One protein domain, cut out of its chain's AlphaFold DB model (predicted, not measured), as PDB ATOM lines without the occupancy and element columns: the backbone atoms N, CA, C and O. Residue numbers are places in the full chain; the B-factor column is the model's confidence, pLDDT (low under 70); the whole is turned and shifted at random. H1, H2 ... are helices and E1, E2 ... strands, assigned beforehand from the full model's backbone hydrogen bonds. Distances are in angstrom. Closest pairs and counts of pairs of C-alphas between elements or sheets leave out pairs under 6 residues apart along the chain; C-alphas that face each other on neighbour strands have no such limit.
ATOM      1  N   GLU A  21     -37.071  45.830  36.258       90.69
ATOM      2  CA  GLU A  21     -36.732  44.436  36.039       90.69
ATOM      3  C   GLU A  21     -36.741  43.710  37.372       90.69
ATOM      4  O   GLU A  21     -36.188  44.181  38.372       90.69
ATOM      5  N   LEU A  22     -37.387  42.551  37.377       90.38
ATOM      6  CA  LEU A  22     -37.295  41.641  38.498       90.38
ATOM      7  C   LEU A  22     -35.937  40.949  38.418       90.38
ATOM      8  O   LEU A  22     -35.622  40.301  37.426       90.38
ATOM      9  N   GLN A  23     -35.125  41.108  39.452       91.38
ATOM     10  CA  GLN A  23     -33.858  40.410  39.592       91.38
ATOM     11  C   GLN A  23     -33.967  39.404  40.727       91.38
ATOM     12  O   GLN A  23     -34.508  39.729  41.786       91.38
ATOM     13  N   ILE A  24     -33.428  38.208  40.518       89.94
ATOM     14  CA  ILE A  24     -33.382  37.149  41.523       89.94
ATOM     15  C   ILE A  24     -31.951  36.647  41.718       89.94
ATOM     16  O   ILE A  24     -31.125  36.705  40.801       89.94
ATOM     17  N   ARG A  25     -31.672  36.141  42.917       88.81
ATOM     18  CA  ARG A  25     -30.463  35.376  43.237       88.81
ATOM     19  C   ARG A  25     -30.809  34.252  44.211       88.81
ATOM     20  O   ARG A  25     -31.663  34.445  45.078       88.81
ATOM     21  N   ALA A  26     -30.166  33.097  44.061       84.81
ATOM     22  CA  ALA A  26     -30.424  31.947  44.923       84.81
ATOM     23  C   ALA A  26     -29.759  32.127  46.296       84.81
ATOM     24  O   ALA A  26     -30.422  31.981  47.317       84.81
ATOM     25  N   SER A  27     -28.490  32.541  46.322       82.94
ATOM     26  CA  SER A  27     -27.745  32.844  47.548       82.94
ATOM     27  C   SER A  27     -27.156  34.261  47.548       82.94
ATOM     28  O   SER A  27     -27.052  34.915  46.511       82.94
ATOM     29  N   THR A  28     -26.758  34.758  48.722       75.94
ATOM     30  CA  THR A  28     -26.158  36.091  48.909       75.94
ATOM     31  C   THR A  28     -24.853  36.267  48.119       75.94
ATOM     32  O   THR A  28     -24.566  37.384  47.685       75.94
ATOM     33  N   GLY A  29     -24.120  35.177  47.864       74.69
ATOM     34  CA  GLY A  29     -22.909  35.160  47.032       74.69
ATOM     35  C   GLY A  29     -23.160  35.077  45.521       74.69
ATOM     36  O   GLY A  29     -22.230  35.261  44.737       74.69
ATOM     37  N   ASP A  30     -24.403  34.836  45.091       81.62
ATOM     38  CA  ASP A  30     -24.728  34.715  43.671       81.62
ATOM     39  C   ASP A  30     -24.972  36.072  43.013       81.62
ATOM     40  O   ASP A  30     -25.487  37.031  43.606       81.62
ATOM     41  N   ARG A  31     -24.665  36.131  41.715       82.00
ATOM     42  CA  ARG A  31     -24.956  37.302  40.892       82.00
ATOM     43  C   ARG A  31     -26.462  37.430  40.668       82.00
ATOM     44  O   ARG A  31     -27.136  36.471  40.306       82.00
ATOM     45  N   TRP A  32     -26.967  38.653  40.797       85.62
ATOM     46  CA  TRP A  32     -28.330  38.993  40.397       85.62
ATOM     47  C   TRP A  32     -28.553  38.689  38.915       85.62
ATOM     48  O   TRP A  32     -27.827  39.190  38.053       85.62
ATOM     49  N   THR A  33     -29.580  37.896  38.627       86.19
ATOM     50  CA  THR A  33     -30.016  37.576  37.266       86.19
ATOM     51  C   THR A  33     -31.389  38.176  37.014       86.19
ATOM     52  O   THR A  33     -32.244  38.176  37.901       86.19
ATOM     53  N   THR A  34     -31.599  38.733  35.823       86.81
ATOM     54  CA  THR A  34     -32.917  39.239  35.430       86.81
ATOM     55  C   THR A  34     -33.857  38.056  35.206       86.81
ATOM     56  O   THR A  34     -33.542  37.131  34.460       86.81
ATOM     57  N   TYR A  35     -35.013  38.091  35.861       82.19
ATOM     58  CA  TYR A  35     -36.050  37.076  35.790       82.19
ATOM     59  C   TYR A  35     -37.267  37.624  35.047       82.19
ATOM     60  O   TYR A  35     -37.960  38.520  35.529       82.19
ATOM     61  N   GLY A  36     -37.537  37.068  33.866       80.19
ATOM     62  CA  GLY A  36     -38.638  37.502  33.010       80.19
ATOM     63  C   GLY A  36     -38.284  38.716  32.149       80.19
ATOM     64  O   GLY A  36     -37.191  38.791  31.593       80.19
ATOM     65  N   GLY A  37     -39.241  39.634  31.986       82.12
ATOM     66  CA  GLY A  37     -39.124  40.804  31.109       82.12
ATOM     67  C   GLY A  37     -39.311  42.139  31.831       82.12
ATOM     68  O   GLY A  37     -39.448  42.198  33.051       82.12
ATOM     69  N   THR A  38     -39.348  43.223  31.056       83.50
ATOM     70  CA  THR A  38     -39.545  44.587  31.565       83.50
ATOM     71  C   THR A  38     -40.959  44.783  32.115       83.50
ATOM     72  O   THR A  38     -41.956  44.564  31.425       83.50
ATOM     73  N   ILE A  39     -41.048  45.257  33.355       86.06
ATOM     74  CA  ILE A  39     -42.288  45.501  34.090       86.06
ATOM     75  C   ILE A  39     -42.507  47.008  34.211       86.06
ATOM     76  O   ILE A  39     -41.647  47.754  34.670       86.06
ATOM     77  N   TRP A  40     -43.694  47.470  33.835       80.44
ATOM     78  CA  TRP A  40     -44.022  48.897  33.719       80.44
ATOM     79  C   TRP A  40     -44.599  49.494  35.012       80.44
ATOM     80  O   TRP A  40     -45.046  50.638  35.033       80.44
ATOM     81  N   SER A  41     -44.619  48.702  36.090       86.25
ATOM     82  CA  SER A  41     -45.143  49.065  37.405       86.25
ATOM     83  C   SER A  41     -44.320  48.422  38.518       86.25
ATOM     84  O   SER A  41     -44.040  47.219  38.506       86.25
ATOM     85  N   ARG A  42     -43.980  49.224  39.532       86.12
ATOM     86  CA  ARG A  42     -43.256  48.757  40.718       86.12
ATOM     87  C   ARG A  42     -44.066  47.729  41.504       86.12
ATOM     88  O   ARG A  42     -43.505  46.740  41.969       86.12
ATOM     89  N   ASP A  43     -45.371  47.939  41.626       88.00
ATOM     90  CA  ASP A  43     -46.252  47.048  42.385       88.00
ATOM     91  C   ASP A  43     -46.390  45.693  41.700       88.00
ATOM     92  O   ASP A  43     -46.351  44.653  42.357       88.00
ATOM     93  N   GLN A  44     -46.458  45.691  40.367       87.31
ATOM     94  CA  GLN A  44     -46.452  44.457  39.590       87.31
ATOM     95  C   GLN A  44     -45.123  43.710  39.746       87.31
ATOM     96  O   GLN A  44     -45.137  42.494  39.927       87.31
ATOM     97  N   CYS A  45     -43.993  44.425  39.759       88.88
ATOM     98  CA  CYS A  45     -42.688  43.814  40.003       88.88
ATOM     99  C   CYS A  45     -42.607  43.187  41.400       88.88
ATOM    100  O   CYS A  45     -42.203  42.035  41.531       88.88
ATOM    101  N   ARG A  46     -43.078  43.887  42.441       89.31
ATOM    102  CA  ARG A  46     -43.135  43.332  43.803       89.31
ATOM    103  C   ARG A  46     -44.037  42.109  43.875       89.31
ATOM    104  O   ARG A  46     -43.660  41.115  44.481       89.31
ATOM    105  N   LYS A  47     -45.213  42.163  43.247       90.69
ATOM    106  CA  LYS A  47     -46.158  41.043  43.222       90.69
ATOM    107  C   LYS A  47     -45.548  39.805  42.561       90.69
ATOM    108  O   LYS A  47     -45.729  38.708  43.074       90.69
ATOM    109  N   GLN A  48     -44.815  39.982  41.460       88.62
ATOM    110  CA  GLN A  48     -44.097  38.890  40.802       88.62
ATOM    111  C   GLN A  48     -42.925  38.387  41.647       88.62
ATOM    112  O   GLN A  48     -42.783  37.182  41.798       88.62
ATOM    113  N   GLY A  49     -42.148  39.278  42.267       88.00
ATOM    114  CA  GLY A  49     -41.054  38.901  43.163       88.00
ATOM    115  C   GLY A  49     -41.527  38.083  44.363       88.00
ATOM    116  O   GLY A  49     -40.980  37.023  44.633       88.00
ATOM    117  N   HIS A  50     -42.622  38.492  45.007       89.12
ATOM    118  CA  HIS A  50     -43.255  37.722  46.083       89.12
ATOM    119  C   HIS A  50     -43.781  36.347  45.639       89.12
ATOM    120  O   HIS A  50     -43.973  35.474  46.483       89.12
ATOM    121  N   ALA A  51     -44.044  36.150  44.343       88.38
ATOM    122  CA  ALA A  51     -44.448  34.854  43.810       88.38
ATOM    123  C   ALA A  51     -43.258  33.897  43.621       88.38
ATOM    124  O   ALA A  51     -43.469  32.685  43.587       88.38
ATOM    125  N   VAL A  52     -42.025  34.413  43.528       84.56
ATOM    126  CA  VAL A  52     -40.814  33.590  43.449       84.56
ATOM    127  C   VAL A  52     -40.405  33.193  44.870       84.56
ATOM    128  O   VAL A  52     -39.954  34.021  45.659       84.56
ATOM    129  N   ARG A  53     -40.642  31.927  45.227       76.25
ATOM    130  CA  ARG A  53     -40.294  31.365  46.542       76.25
ATOM    131  C   ARG A  53     -38.829  30.930  46.582       76.25
ATOM    132  O   ARG A  53     -38.244  30.651  45.540       76.25
ATOM    133  N   ASP A  54     -38.272  30.880  47.789       79.50
ATOM    134  CA  ASP A  54     -36.955  30.297  48.098       79.50
ATOM    135  C   ASP A  54     -35.750  30.947  47.393       79.50
ATOM    136  O   ASP A  54     -34.663  30.379  47.339       79.50
ATOM    137  N   VAL A  55     -35.921  32.173  46.890       86.06
ATOM    138  CA  VAL A  55     -34.849  33.000  46.328       86.06
ATOM    139  C   VAL A  55     -34.982  34.433  46.823       86.06
ATOM    140  O   VAL A  55     -36.078  34.923  47.109       86.06
ATOM    141  N   GLN A  56     -33.860  35.140  46.903       88.62
ATOM    142  CA  GLN A  56     -33.893  36.574  47.148       88.62
ATOM    143  C   GLN A  56     -34.283  37.284  45.854       88.62
ATOM    144  O   GLN A  56     -33.774  36.966  44.778       88.62
ATOM    145  N   TRP A  57     -35.164  38.274  45.957       90.50
ATOM    146  CA  TRP A  57     -35.632  39.042  44.811       90.50
ATOM    147  C   TRP A  57     -35.536  40.541  45.084       90.50
ATOM    148  O   TRP A  57     -35.647  41.004  46.221       90.50
ATOM    149  N   ARG A  58     -35.353  41.319  44.018       89.50
ATOM    150  CA  ARG A  58     -35.427  42.779  44.055       89.50
ATOM    151  C   ARG A  58     -35.972  43.328  42.747       89.50
ATOM    152  O   ARG A  58     -35.830  42.718  41.693       89.50
ATOM    153  N   CYS A  59     -36.553  44.517  42.820       89.56
ATOM    154  CA  CYS A  59     -36.966  45.272  41.644       89.56
ATOM    155  C   CYS A  59     -35.902  46.319  41.332       89.56
ATOM    156  O   CYS A  59     -35.780  47.304  42.061       89.56
ATOM    157  N   ALA A  60     -35.135  46.095  40.271       87.50
ATOM    158  CA  ALA A  60     -34.173  47.061  39.768       87.50
ATOM    159  C   ALA A  60     -34.867  47.988  38.769       87.50
ATOM    160  O   ALA A  60     -35.584  47.526  37.887       87.50
ATOM    161  N   GLN A  61     -34.687  49.298  38.906       86.25
ATOM    162  CA  GLN A  61     -35.188  50.244  37.915       86.25
ATOM    163  C   GLN A  61     -34.317  50.153  36.652       86.25
ATOM    164  O   GLN A  61     -33.094  50.150  36.758       86.25
ATOM    165  N   ASN A  62     -34.938  50.061  35.474       83.81
ATOM    166  CA  ASN A  62     -34.248  49.841  34.199       83.81
ATOM    167  C   ASN A  62     -34.676  50.823  33.092       83.81
ATOM    168  O   ASN A  62     -34.602  50.513  31.904       83.81
ATOM    169  N   ASN A  63     -35.170  52.013  33.445       85.56
ATOM    170  CA  ASN A  63     -35.507  52.998  32.419       85.56
ATOM    171  C   ASN A  63     -34.240  53.664  31.848       85.56
ATOM    172  O   ASN A  63     -33.241  53.789  32.566       85.56
ATOM    173  N   PRO A  64     -34.273  54.146  30.589       83.06
ATOM    174  CA  PRO A  64     -33.091  54.678  29.906       83.06
ATOM    175  C   PRO A  64     -32.374  55.785  30.682       83.06
ATOM    176  O   PRO A  64     -31.146  55.803  30.744       83.06
ATOM    177  N   TRP A  65     -33.127  56.679  31.329       84.00
ATOM    178  CA  TRP A  65     -32.549  57.719  32.179       84.00
ATOM    179  C   TRP A  65     -31.788  57.148  33.378       84.00
ATOM    180  O   TRP A  65     -30.692  57.606  33.680       84.00
ATOM    181  N   HIS A  66     -32.328  56.126  34.044       80.06
ATOM    182  CA  HIS A  66     -31.665  55.508  35.189       80.06
ATOM    183  C   HIS A  66     -30.373  54.795  34.779       80.06
ATOM    184  O   HIS A  66     -29.362  54.941  35.457       80.06
ATOM    185  N   LEU A  67     -30.371  54.111  33.631       78.38
ATOM    186  CA  LEU A  67     -29.169  53.495  33.062       78.38
ATOM    187  C   LEU A  67     -28.100  54.533  32.698       78.38
ATOM    188  O   LEU A  67     -26.924  54.367  33.032       78.38
ATOM    189  N   LEU A  68     -28.500  55.634  32.056       79.19
ATOM    190  CA  LEU A  68     -27.605  56.753  31.753       79.19
ATOM    191  C   LEU A  68     -27.031  57.370  33.031       79.19
ATOM    192  O   LEU A  68     -25.835  57.639  33.094       79.19
ATOM    193  N   PHE A  69     -27.839  57.549  34.078       74.06
ATOM    194  CA  PHE A  69     -27.362  58.063  35.366       74.06
ATOM    195  C   PHE A  69     -26.407  57.103  36.065       74.06
ATOM    196  O   PHE A  69     -25.365  57.538  36.543       74.06
ATOM    197  N   GLN A  70     -26.712  55.807  36.100       69.19
ATOM    198  CA  GLN A  70     -25.825  54.805  36.697       69.19
ATOM    199  C   GLN A  70     -24.465  54.748  35.995       69.19
ATOM    200  O   GLN A  70     -23.441  54.605  36.648       69.19
ATOM    201  N   THR A  71     -24.449  54.866  34.666       66.50
ATOM    202  CA  THR A  71     -23.209  54.808  33.873       66.50
ATOM    203  C   THR A  71     -22.406  56.107  33.903       66.50
ATOM    204  O   THR A  71     -21.180  56.064  33.835       66.50
ATOM    205  N   SER A  72     -23.069  57.262  34.002       61.88
ATOM    206  CA  SER A  72     -22.416  58.583  34.003       61.88
ATOM    207  C   SER A  72     -22.041  59.101  35.393       61.88
ATOM    208  O   SER A  72     -21.196  59.990  35.506       61.88
ATOM    209  N   THR A  73     -22.635  58.562  36.460       60.28
ATOM    210  CA  THR A  73     -22.299  58.925  37.843       60.28
ATOM    211  C   THR A  73     -21.428  57.845  38.487       60.28
ATOM    212  O   THR A  73     -21.532  56.671  38.157       60.28
ATOM    213  N   ARG A  74     -20.567  58.216  39.448       57.34
ATOM    214  CA  ARG A  74     -19.715  57.269  40.212       57.34
ATOM    215  C   ARG A  74     -20.498  56.230  41.030       57.34
ATOM    216  O   ARG A  74     -19.884  55.411  41.711       57.34
ATOM    217  N   TYR A  75     -21.825  56.282  41.019       58.00
ATOM    218  CA  TYR A  75     -22.672  55.344  41.730       58.00
ATOM    219  C   TYR A  75     -22.918  54.116  40.846       58.00
ATOM    220  O   TYR A  75     -23.989  53.970  40.265       58.00
ATOM    221  N   ASP A  76     -21.907  53.248  40.730       60.91
ATOM    222  CA  ASP A  76     -22.076  51.931  40.115       60.91
ATOM    223  C   ASP A  76     -22.670  50.970  41.165       60.91
ATOM    224  O   ASP A  76     -21.974  50.570  42.109       60.91
ATOM    225  N   PRO A  77     -23.950  50.574  41.037       62.81
ATOM    226  CA  PRO A  77     -24.576  49.671  41.990       62.81
ATOM    227  C   PRO A  77     -23.913  48.290  42.013       62.81
ATOM    228  O   PRO A  77     -24.029  47.603  43.023       62.81
ATOM    229  N   ARG A  78     -23.164  47.893  40.972       63.16
ATOM    230  CA  ARG A  78     -22.404  46.636  40.970       63.16
ATOM    231  C   ARG A  78     -21.282  46.659  41.994       63.16
ATOM    232  O   ARG A  78     -21.035  45.635  42.618       63.16
ATOM    233  N   ILE A  79     -20.624  47.801  42.194       60.25
ATOM    234  CA  ILE A  79     -19.562  47.934  43.200       60.25
ATOM    235  C   ILE A  79     -20.164  47.797  44.600       60.25
ATOM    236  O   ILE A  79     -19.629  47.051  45.415       60.25
ATOM    237  N   ARG A  80     -21.312  48.438  44.856       63.81
ATOM    238  CA  ARG A  80     -22.036  48.281  46.126       63.81
ATOM    239  C   ARG A  80     -22.487  46.836  46.347       63.81
ATOM    240  O   ARG A  80     -22.215  46.278  47.397       63.81
ATOM    241  N   ASP A  81     -23.098  46.213  45.340       63.09
ATOM    242  CA  ASP A  81     -23.545  44.818  45.417       63.09
ATOM    243  C   ASP A  81     -22.366  43.847  45.652       63.09
ATOM    244  O   ASP A  81     -22.519  42.854  46.362       63.09
ATOM    245  N   SER A  82     -21.186  44.144  45.093       59.53
ATOM    246  CA  SER A  82     -19.952  43.372  45.321       59.53
ATOM    247  C   SER A  82     -19.429  43.551  46.748       59.53
ATOM    248  O   SER A  82     -18.987  42.588  47.363       59.53
ATOM    249  N   GLN A  83     -19.489  44.772  47.287       60.03
ATOM    250  CA  GLN A  83     -19.109  45.051  48.672       60.03
ATOM    251  C   GLN A  83     -20.064  44.381  49.660       60.03
ATOM    252  O   GLN A  83     -19.596  43.784  50.623       60.03
ATOM    253  N   ASP A  84     -21.373  44.395  49.404       60.50
ATOM    254  CA  ASP A  84     -22.360  43.701  50.240       60.50
ATOM    255  C   ASP A  84     -22.145  42.174  50.213       60.50
ATOM    256  O   ASP A  84     -22.220  41.523  51.255       60.50
ATOM    257  N   ALA A  85     -21.826  41.600  49.044       60.34
ATOM    258  CA  ALA A  85     -21.507  40.175  48.914       60.34
ATOM    259  C   ALA A  85     -20.232  39.785  49.682       60.34
ATOM    260  O   ALA A  85     -20.221  38.756  50.349       60.34
ATOM    261  N   LEU A  86     -19.190  40.622  49.639       57.50
ATOM    262  CA  LEU A  86     -17.948  40.416  50.395       57.50
ATOM    263  C   LEU A  86     -18.127  40.644  51.906       57.50
ATOM    264  O   LEU A  86     -17.454  40.015  52.711       57.50
ATOM    265  N   SER A  87     -19.043  41.531  52.301       58.47
ATOM    266  CA  SER A  87     -19.314  41.835  53.714       58.47
ATOM    267  C   SER A  87     -20.089  40.709  54.407       58.47
ATOM    268  O   SER A  87     -19.891  40.473  55.596       58.47
ATOM    269  N   GLY A  88     -20.936  39.984  53.668       54.62
ATOM    270  CA  GLY A  88     -21.684  38.829  54.176       54.62
ATOM    271  C   GLY A  88     -20.840  37.582  54.473       54.62
ATOM    272  O   GLY A  88     -21.345  36.686  55.137       54.62
ATOM    273  N   ASP A  89     -19.583  37.534  54.020       49.53
ATOM    274  CA  ASP A  89     -18.647  36.406  54.201       49.53
ATOM    275  C   ASP A  89     -17.683  36.612  55.389       49.53
ATOM    276  O   ASP A  89     -16.836  35.780  55.685       49.53
TER     277      ASP A  89
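AT A GLANCE: This is residues 21 to 89 of the 92 residues of an uncharacterized protein of Porticoccaceae bacterium (UniProt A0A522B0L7). A small, twisted three-stranded sheet has H1 packed over one face, and from the end of E3 the helices H2 and H3 make an arm that turns a corner and folds back, with a gap between H3 and the sheet. Residues 64 to 69 and 71 to 77 stick out. The 69 printed residues hold E1, E2, H1, E3, H2 and H3 in that order, a mixed class; the sheet, E2 E1 E3, is antiparallel. The whole is only just compact, close to loose, with a radius of gyration of the C-alphas of 12.9 A, and flat, spanning 34 by 33 by 15 A.

IN THESE COORDINATES: Find C-alpha 21 at (-36.732, 44.436, 36.039), where E1, residues 21 to 25, begins. Next come E2, residues 33 to 39, 14.9 A long; H1, residues 42 to 51, 14.3 A; E3, residues 56 to 61, 16.5 A; and H2, residues 64 to 72. H3, residues 77 to 87, runs 15.1 A to C-alpha 87 at (-19.314, 41.835, 53.714).

HOW THE PARTS SIT: Look at hairpin E1 and E2: N 35 and O 22 are 2.8 A apart, within hydrogen-bond range. Between E1 and E3, N 23 and O 58 are also 2.8 A apart. E2, H1 and E3 form a split strand-helix-strand unit, with E1 between its strands; the crossover is right-handed. H1 is on the sheet at a height of 8.4 A, in two layers; its closest C-alphas to E3 are Gly 49 and Trp 57, 5.7 A. H2 and H3 are close but not clearly touching, C-alphas 70 and 77 being 7.5 A apart, at a steep tilt of 65 degrees. H3 is apart from E3. In H1, H2 and H3 every O i to N i+4 pair is within hydrogen-bond range.

THE WHOLE: The farthest C-alphas, Trp 40 and Asp 89, are 34.9 A apart. The printed part has no cut and no long link. Residues 70 to 89 have pLDDT under 70.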